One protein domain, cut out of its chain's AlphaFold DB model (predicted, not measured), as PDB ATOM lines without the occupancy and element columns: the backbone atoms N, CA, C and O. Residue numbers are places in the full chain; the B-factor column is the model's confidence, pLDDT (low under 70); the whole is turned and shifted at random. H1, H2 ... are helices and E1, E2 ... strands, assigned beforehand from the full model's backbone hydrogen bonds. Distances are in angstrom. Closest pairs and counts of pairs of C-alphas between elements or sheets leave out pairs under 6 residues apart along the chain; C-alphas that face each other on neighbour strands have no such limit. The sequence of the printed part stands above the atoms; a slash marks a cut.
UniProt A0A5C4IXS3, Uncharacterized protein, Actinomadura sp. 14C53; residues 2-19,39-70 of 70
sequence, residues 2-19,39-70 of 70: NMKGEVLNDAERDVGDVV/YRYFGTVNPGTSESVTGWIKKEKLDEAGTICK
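What this domain is: This is residues 2 to 19 and 39 to 70 of the 70 residues of an uncharacterized protein of Actinomadura sp. 14C53 (UniProt A0A5C4IXS3). Two short strand hairpins lie one over the other, only partly face to face, with the strands of E1 and E2 crossing those of E3 and E4; E1 and E4 come closest between them. The short helix H1 follows directly on E4 and packs beside the beginning of E1. The printed part has 50 residues, with four named strands and one named helix in the order E1 E2 E3 E4 H1. Its two sheets, E1 - E2 and E3 - E4, are both antiparallel, and the class is mixed, helices and strands. The whole is compact, with a radius of gyration of the C-alphas of 9.8 A, and its rounded outline spans 25 by 24 by 23 A.

Where its parts are: E1 is residues 4 to 8 and begins at C-alpha 4 (95.678, 137.287, 154.662); it is 12.8 A long. E2 is residues 14 to 19, 14.4 A from first to last C-alpha. After the cut, E3 is residues 40 to 46, the longest strand by residues, 17.3 A long, with C-alpha 40 at (101.784, 129.402, 165.413). E4 is residues 53 to 58, 14.6 A long. H1 is residues 59 to 65, 9.8 A long, and ends at C-alpha 65 (98.502, 141.157, 158.273).

How they stand to each other: E1 and E2 form a hairpin, antiparallel at 151 degrees between their directions, with N 5 and O 18 at 2.8 A and N 18 and O 5 at 2.7 A, both within hydrogen-bond range. E3 and E4 form the other hairpin, antiparallel at 144 degrees, with N 41 and O 57 at 2.8 A and N 53 and O 45 at 3.0 A within that range. Between E1 and E4 there are 12 pairs of C-alphas within 8 A, the closest being those of Leu 8 and Trp 56, 4.9 A apart. E1 and E3 are near each other, with 8 pairs of C-alphas within 10 A. E2 and E4 have 3 pairs of C-alphas within 8 A, the closest those of Gly 16 and Val 53 at 6.3 A. E2 and E3 have one such pair, Val 18 and Val 45, whose C-alphas are 6.5 A apart. Between H1 and E1 there are 7 pairs within 8 A, and their closest C-alphas are those of Gly 5 and Lys 61 at 4.8 A. The closest C-alphas of E2 and H1 are those of Val 19 and Ala 65, 5.4 A apart. In H1 every O i to N i+4 pair is within hydrogen-bond range.

The domain as a whole: The two C-alphas farthest apart, those of Tyr 39 and Thr 49, are 27.4 A apart. Residues 20 to 38 are not printed, and C-alphas 19 and 39 are 18.3 A apart across the cut. Of the links that are printed whole, E1 to E2 and E4 to H1 are tight, and E3 to E4 is short. The mean pLDDT of the printed part is 80.7; residues 2 to 3, residue 49 and residues 64 to 70 are under 70.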
ATOM      1  N   ASN A   2      97.303 140.295 148.515       51.94
ATOM      2  CA  ASN A   2      96.310 139.955 149.540       51.94
ATOM      3  C   ASN A   2      97.044 139.488 150.802       51.94
ATOM      4  O   ASN A   2      97.500 138.349 150.863       51.94
ATOM      5  N   MET A   3      97.204 140.385 151.775       66.00
ATOM      6  CA  MET A   3      97.790 140.079 153.082       66.00
ATOM      7  C   MET A   3      96.712 139.415 153.946       66.00
ATOM      8  O   MET A   3      95.976 140.097 154.655       66.00
ATOM      9  N   LYS A   4      96.561 138.091 153.810       78.44
ATOM     10  CA  LYS A   4      95.678 137.287 154.662       78.44
ATOM     11  C   LYS A   4      96.428 136.124 155.311       78.44
ATOM     12  O   LYS A   4      97.329 135.548 154.694       78.44
ATOM     13  N   GLY A   5      96.062 135.791 156.543       84.88
ATOM     14  CA  GLY A   5      96.547 134.634 157.287       84.88
ATOM     15  C   GLY A   5      95.439 133.617 157.515       84.88
ATOM     16  O   GLY A   5      94.377 133.971 158.000       84.88
ATOM     17  N   GLU A   6      95.684 132.352 157.200       89.44
ATOM     18  CA  GLU A   6      94.703 131.287 157.432       89.44
ATOM     19  C   GLU A   6      94.630 130.933 158.923       89.44
ATOM     20  O   GLU A   6      95.656 130.800 159.610       89.44
ATOM     21  N   VAL A   7      93.407 130.759 159.413       90.25
ATOM     22  CA  VAL A   7      93.082 130.343 160.772       90.25
ATOM     23  C   VAL A   7      92.727 128.868 160.733       90.25
ATOM     24  O   VAL A   7      91.736 128.460 160.137       90.25
ATOM     25  N   LEU A   8      93.539 128.050 161.397       91.00
ATOM     26  CA  LEU A   8      93.392 126.599 161.393       91.00
ATOM     27  C   LEU A   8      92.844 126.101 162.732       91.00
ATOM     28  O   LEU A   8      93.281 126.538 163.796       91.00
ATOM     29  N   ASN A   9      91.932 125.134 162.724       90.19
ATOM     30  CA  ASN A   9      91.517 124.461 163.959       90.19
ATOM     31  C   ASN A   9      92.552 123.419 164.432       90.19
ATOM     32  O   ASN A   9      93.598 123.216 163.814       90.19
ATOM     33  N   ASP A  10      92.267 122.739 165.546       85.00
ATOM     34  CA  ASP A  10      93.153 121.709 166.114       85.00
ATOM     35  C   ASP A  10      93.363 120.495 165.176       85.00
ATOM     36  O   ASP A  10      94.332 119.759 165.341       85.00
ATOM     37  N   ALA A  11      92.500 120.307 164.167       86.94
ATOM     38  CA  ALA A  11      92.640 119.294 163.117       86.94
ATOM     39  C   ALA A  11      93.348 119.828 161.852       86.94
ATOM     40  O   ALA A  11      93.259 119.204 160.798       86.94
ATOM     41  N   GLU A  12      93.996 120.995 161.941       84.88
ATOM     42  CA  GLU A  12      94.667 121.694 160.833       84.88
ATOM     43  C   GLU A  12      93.767 121.997 159.628       84.88
ATOM     44  O   GLU A  12      94.246 122.162 158.508       84.88
ATOM     45  N   ARG A  13      92.452 122.095 159.851       88.56
ATOM     46  CA  ARG A  13      91.503 122.520 158.821       88.56
ATOM     47  C   ARG A  13      91.288 124.019 158.903       88.56
ATOM     48  O   ARG A  13      91.157 124.549 160.007       88.56
ATOM     49  N   ASP A  14      91.212 124.650 157.739       91.19
ATOM     50  CA  ASP A  14      90.834 126.050 157.606       91.19
ATOM     51  C   ASP A  14      89.440 126.295 158.195       91.19
ATOM     52  O   ASP A  14      88.500 125.529 157.956       91.19
ATOM     53  N   VAL A  15      89.348 127.316 159.040       90.56
ATOM     54  CA  VAL A  15      88.104 127.763 159.678       90.56
ATOM     55  C   VAL A  15      87.870 129.259 159.502       90.56
ATOM     56  O   VAL A  15      86.880 129.776 160.016       90.56
ATOM     57  N   GLY A  16      88.763 129.960 158.803       89.31
ATOM     58  CA  GLY A  16      88.645 131.387 158.556       89.31
ATOM     59  C   GLY A  16      89.971 132.024 158.173       89.31
ATOM     60  O   GLY A  16      91.018 131.389 158.172       89.31
ATOM     61  N   ASP A  17      89.921 133.322 157.906       87.75
ATOM     62  CA  ASP A  17      91.078 134.135 157.556       87.75
ATOM     63  C   ASP A  17      91.223 135.297 158.558       87.75
ATOM     64  O   ASP A  17      90.233 135.776 159.110       87.75
ATOM     65  N   VAL A  18      92.452 135.774 158.763       84.31
ATOM     66  CA  VAL A  18      92.771 137.072 159.370       84.31
ATOM     67  C   VAL A  18      93.301 138.005 158.290       84.31
ATOM     68  O   VAL A  18      94.147 137.606 157.485       84.31
ATOM     69  N   VAL A  19      92.822 139.244 158.259       85.12
ATOM     70  CA  VAL A  19      93.282 140.272 157.317       85.12
ATOM     71  C   VAL A  19      93.774 141.516 158.049       85.12
ATOM     72  O   VAL A  19      93.677 141.645 159.272       85.12
ATOM     73  N   TYR A  39     105.773 127.927 165.709       83.25
ATOM     74  CA  TYR A  39     105.631 129.180 164.968       83.25
ATOM     75  C   TYR A  39     104.172 129.634 164.800       83.25
ATOM     76  O   TYR A  39     103.940 130.620 164.109       83.25
ATOM     77  N   ARG A  40     103.186 128.959 165.408       86.31
ATOM     78  CA  ARG A  40     101.784 129.402 165.413       86.31
ATOM     79  C   ARG A  40     101.403 130.057 166.742       86.31
ATOM     80  O   ARG A  40     101.938 129.709 167.797       86.31
ATOM     81  N   TYR A  41     100.469 130.999 166.693       89.31
ATOM     82  CA  TYR A  41      99.738 131.492 167.856       89.31
ATOM     83  C   TYR A  41      98.323 130.940 167.849       89.31
ATOM     84  O   TYR A  41      97.725 130.799 166.789       89.31
ATOM     85  N   PHE A  42      97.806 130.642 169.036       90.00
ATOM     86  CA  PHE A  42      96.390 130.374 169.223       90.00
ATOM     87  C   PHE A  42      95.707 131.628 169.736       90.00
ATOM     88  O   PHE A  42      96.234 132.306 170.625       90.00
ATOM     89  N   GLY A  43      94.537 131.922 169.201       90.50
ATOM     90  CA  GLY A  43      93.766 133.074 169.620       90.50
ATOM     91  C   GLY A  43      92.474 133.198 168.842       90.50
ATOM     92  O   GLY A  43      92.142 132.349 168.012       90.50
ATOM     93  N   THR A  44      91.762 134.271 169.141       90.88
ATOM     94  CA  THR A  44      90.516 134.626 168.474       90.88
ATOM     95  C   THR A  44      90.767 135.829 167.584       90.88
ATOM     96  O   THR A  44      91.287 136.845 168.044       90.88
ATOM     97  N   VAL A  45      90.416 135.704 166.312       89.81
ATOM     98  CA  VAL A  45      90.342 136.810 165.365       89.81
ATOM     99  C   VAL A  45      88.960 137.428 165.503       89.81
ATOM    100  O   VAL A  45      87.952 136.737 165.352       89.81
ATOM    101  N   ASN A  46      88.930 138.721 165.789       87.06
ATOM    102  CA  ASN A  46      87.743 139.557 165.749       87.06
ATOM    103  C   ASN A  46      87.824 140.432 164.496       87.06
ATOM    104  O   ASN A  46      88.423 141.513 164.543       87.06
ATOM    105  N   PRO A  47      87.236 139.984 163.377       74.06
ATOM    106  CA  PRO A  47      87.035 140.863 162.247       74.06
ATOM    107  C   PRO A  47      85.943 141.852 162.642       74.06
ATOM    108  O   PRO A  47      84.823 141.455 162.946       74.06
ATOM    109  N   GLY A  48      86.234 143.153 162.653       71.31
ATOM    110  CA  GLY A  48      85.292 144.185 163.125       71.31
ATOM    111  C   GLY A  48      83.956 144.265 162.358       71.31
ATOM    112  O   GLY A  48      83.126 145.115 162.665       71.31
ATOM    113  N   THR A  49      83.755 143.410 161.352       66.50
ATOM    114  CA  THR A  49      82.605 143.370 160.440       66.50
ATOM    115  C   THR A  49      81.972 141.979 160.281       66.50
ATOM    116  O   THR A  49      80.959 141.871 159.594       66.50
ATOM    117  N   SER A  50      82.534 140.925 160.886       73.12
ATOM    118  CA  SER A  50      82.120 139.529 160.665       73.12
ATOM    119  C   SER A  50      82.150 138.712 161.961       73.12
ATOM    120  O   SER A  50      82.547 139.215 163.011       73.12
ATOM    121  N   GLU A  51      81.722 137.451 161.905       81.38
ATOM    122  CA  GLU A  51      81.804 136.553 163.060       81.38
ATOM    123  C   GLU A  51      83.260 136.261 163.447       81.38
ATOM    124  O   GLU A  51      84.129 136.051 162.599       81.38
ATOM    125  N   SER A  52      83.518 136.235 164.752       87.81
ATOM    126  CA  SER A  52      84.830 135.916 165.303       87.81
ATOM    127  C   SER A  52      85.202 134.457 165.055       87.81
ATOM    128  O   SER A  52      84.402 133.550 165.287       87.81
ATOM    129  N   VAL A  53      86.457 134.208 164.687       90.81
ATOM    130  CA  VAL A  53      86.990 132.854 164.476       90.81
ATOM    131  C   VAL A  53      88.124 132.569 165.451       90.81
ATOM    132  O   VAL A  53      88.946 133.433 165.739       90.81
ATOM    133  N   THR A  54      88.183 131.356 166.000       91.12
ATOM    134  CA  THR A  54      89.229 130.962 166.959       91.12
ATOM    135  C   THR A  54      90.054 129.816 166.401       91.12
ATOM    136  O   THR A  54      89.508 128.789 166.003       91.12
ATOM    137  N   GLY A  55      91.377 129.961 166.422       91.44
ATOM    138  CA  GLY A  55      92.267 128.932 165.906       91.44
ATOM    139  C   GLY A  55      93.747 129.282 165.975       91.44
ATOM    140  O   GLY A  55      94.178 130.201 166.672       91.44
ATOM    141  N   TRP A  56      94.526 128.474 165.267       91.19
ATOM    142  CA  TRP A  56      95.964 128.572 165.107       91.19
ATOM    143  C   TRP A  56      96.305 129.361 163.854       91.19
ATOM    144  O   TRP A  56      95.893 128.990 162.760       91.19
ATOM    145  N   ILE A  57      97.143 130.380 164.002       89.19
ATOM    146  CA  ILE A  57      97.606 131.217 162.895       89.19
ATOM    147  C   ILE A  57      99.124 131.250 162.915       89.19
ATOM    148  O   ILE A  57      99.740 131.284 163.984       89.19
ATOM    149  N   LYS A  58      99.758 131.230 161.743       87.88
ATOM    150  CA  LYS A  58     101.213 131.396 161.650       87.88
ATOM    151  C   LYS A  58     101.607 132.806 162.092       87.88
ATOM    152  O   LYS A  58     101.022 133.776 161.625       87.88
ATOM    153  N   LYS A  59     102.629 132.917 162.946       85.94
ATOM    154  CA  LYS A  59     103.146 134.205 163.443       85.94
ATOM    155  C   LYS A  59     103.495 135.160 162.305       85.94
ATOM    156  O   LYS A  59     103.000 136.272 162.293       85.94
ATOM    157  N   GLU A  60     104.218 134.660 161.301       83.31
ATOM    158  CA  GLU A  60     104.585 135.426 160.101       83.31
ATOM    159  C   GLU A  60     103.367 136.037 159.392       83.31
ATOM    160  O   GLU A  60     103.439 137.152 158.899       83.31
ATOM    161  N   LYS A  61     102.221 135.341 159.392       81.69
ATOM    162  CA  LYS A  61     100.991 135.818 158.754       81.69
ATOM    163  C   LYS A  61     100.249 136.853 159.586       81.69
ATOM    164  O   LYS A  61      99.624 137.731 159.007       81.69
ATOM    165  N   LEU A  62     100.339 136.775 160.912       78.38
ATOM    166  CA  LEU A  62      99.855 137.832 161.803       78.38
ATOM    167  C   LEU A  62     100.698 139.104 161.665       78.38
ATOM    168  O   LEU A  62     100.138 140.195 161.585       78.38
ATOM    169  N   ASP A  63     102.025 138.955 161.580       74.69
ATOM    170  CA  ASP A  63     102.946 140.075 161.357       74.69
ATOM    171  C   ASP A  63     102.705 140.724 159.979       74.69
ATOM    172  O   ASP A  63     102.614 141.946 159.877       74.69
ATOM    173  N   GLU A  64     102.524 139.918 158.923       69.19
ATOM    174  CA  GLU A  64     102.199 140.395 157.568       69.19
ATOM    175  C   GLU A  64     100.811 141.037 157.464       69.19
ATOM    176  O   GLU A  64     100.632 141.980 156.693       69.19
ATOM    177  N   ALA A  65      99.824 140.546 158.217       63.62
ATOM    178  CA  ALA A  65      98.502 141.157 158.273       63.62
ATOM    179  C   ALA A  65      98.520 142.494 159.038       63.62
ATOM    180  O   ALA A  65      97.591 143.278 158.900       63.62
ATOM    181  N   GLY A  66      99.559 142.819 159.816       56.00
ATOM    182  CA  GLY A  66      99.599 144.073 160.583       56.00
ATOM    183  C   GLY A  66      98.533 144.130 161.685       56.00
ATOM    184  O   GLY A  66      98.044 145.200 162.047       56.00
ATOM    185  N   THR A  67      98.136 142.965 162.189       58.12
ATOM    186  CA  THR A  67      97.101 142.797 163.208       58.12
ATOM    187  C   THR A  67      97.623 143.272 164.568       58.12
ATOM    188  O   THR A  67      98.718 142.895 164.991       58.12
ATOM    189  N   ILE A  68      96.847 144.086 165.293       57.28
ATOM    190  CA  ILE A  68      97.229 144.543 166.638       57.28
ATOM    191  C   ILE A  68      97.172 143.338 167.589       57.28
ATOM    192  O   ILE A  68      96.091 142.843 167.902       57.28
ATOM    193  N   CYS A  69      98.328 142.866 168.063       54.66
ATOM    194  CA  CYS A  69      98.393 141.915 169.174       54.66
ATOM    195  C   CYS A  69      98.219 142.676 170.494       54.66
ATOM    196  O   CYS A  69      99.112 143.431 170.886       54.66
ATOM    197  N   LYS A  70      97.087 142.467 171.172       54.25
ATOM    198  CA  LYS A  70      96.870 142.877 172.567       54.25
ATOM    199  C   LYS A  70      96.938 141.678 173.505       54.25
ATOM    200  O   LYS A  70      96.572 140.561 173.069       54.25
TER     201      LYS A  70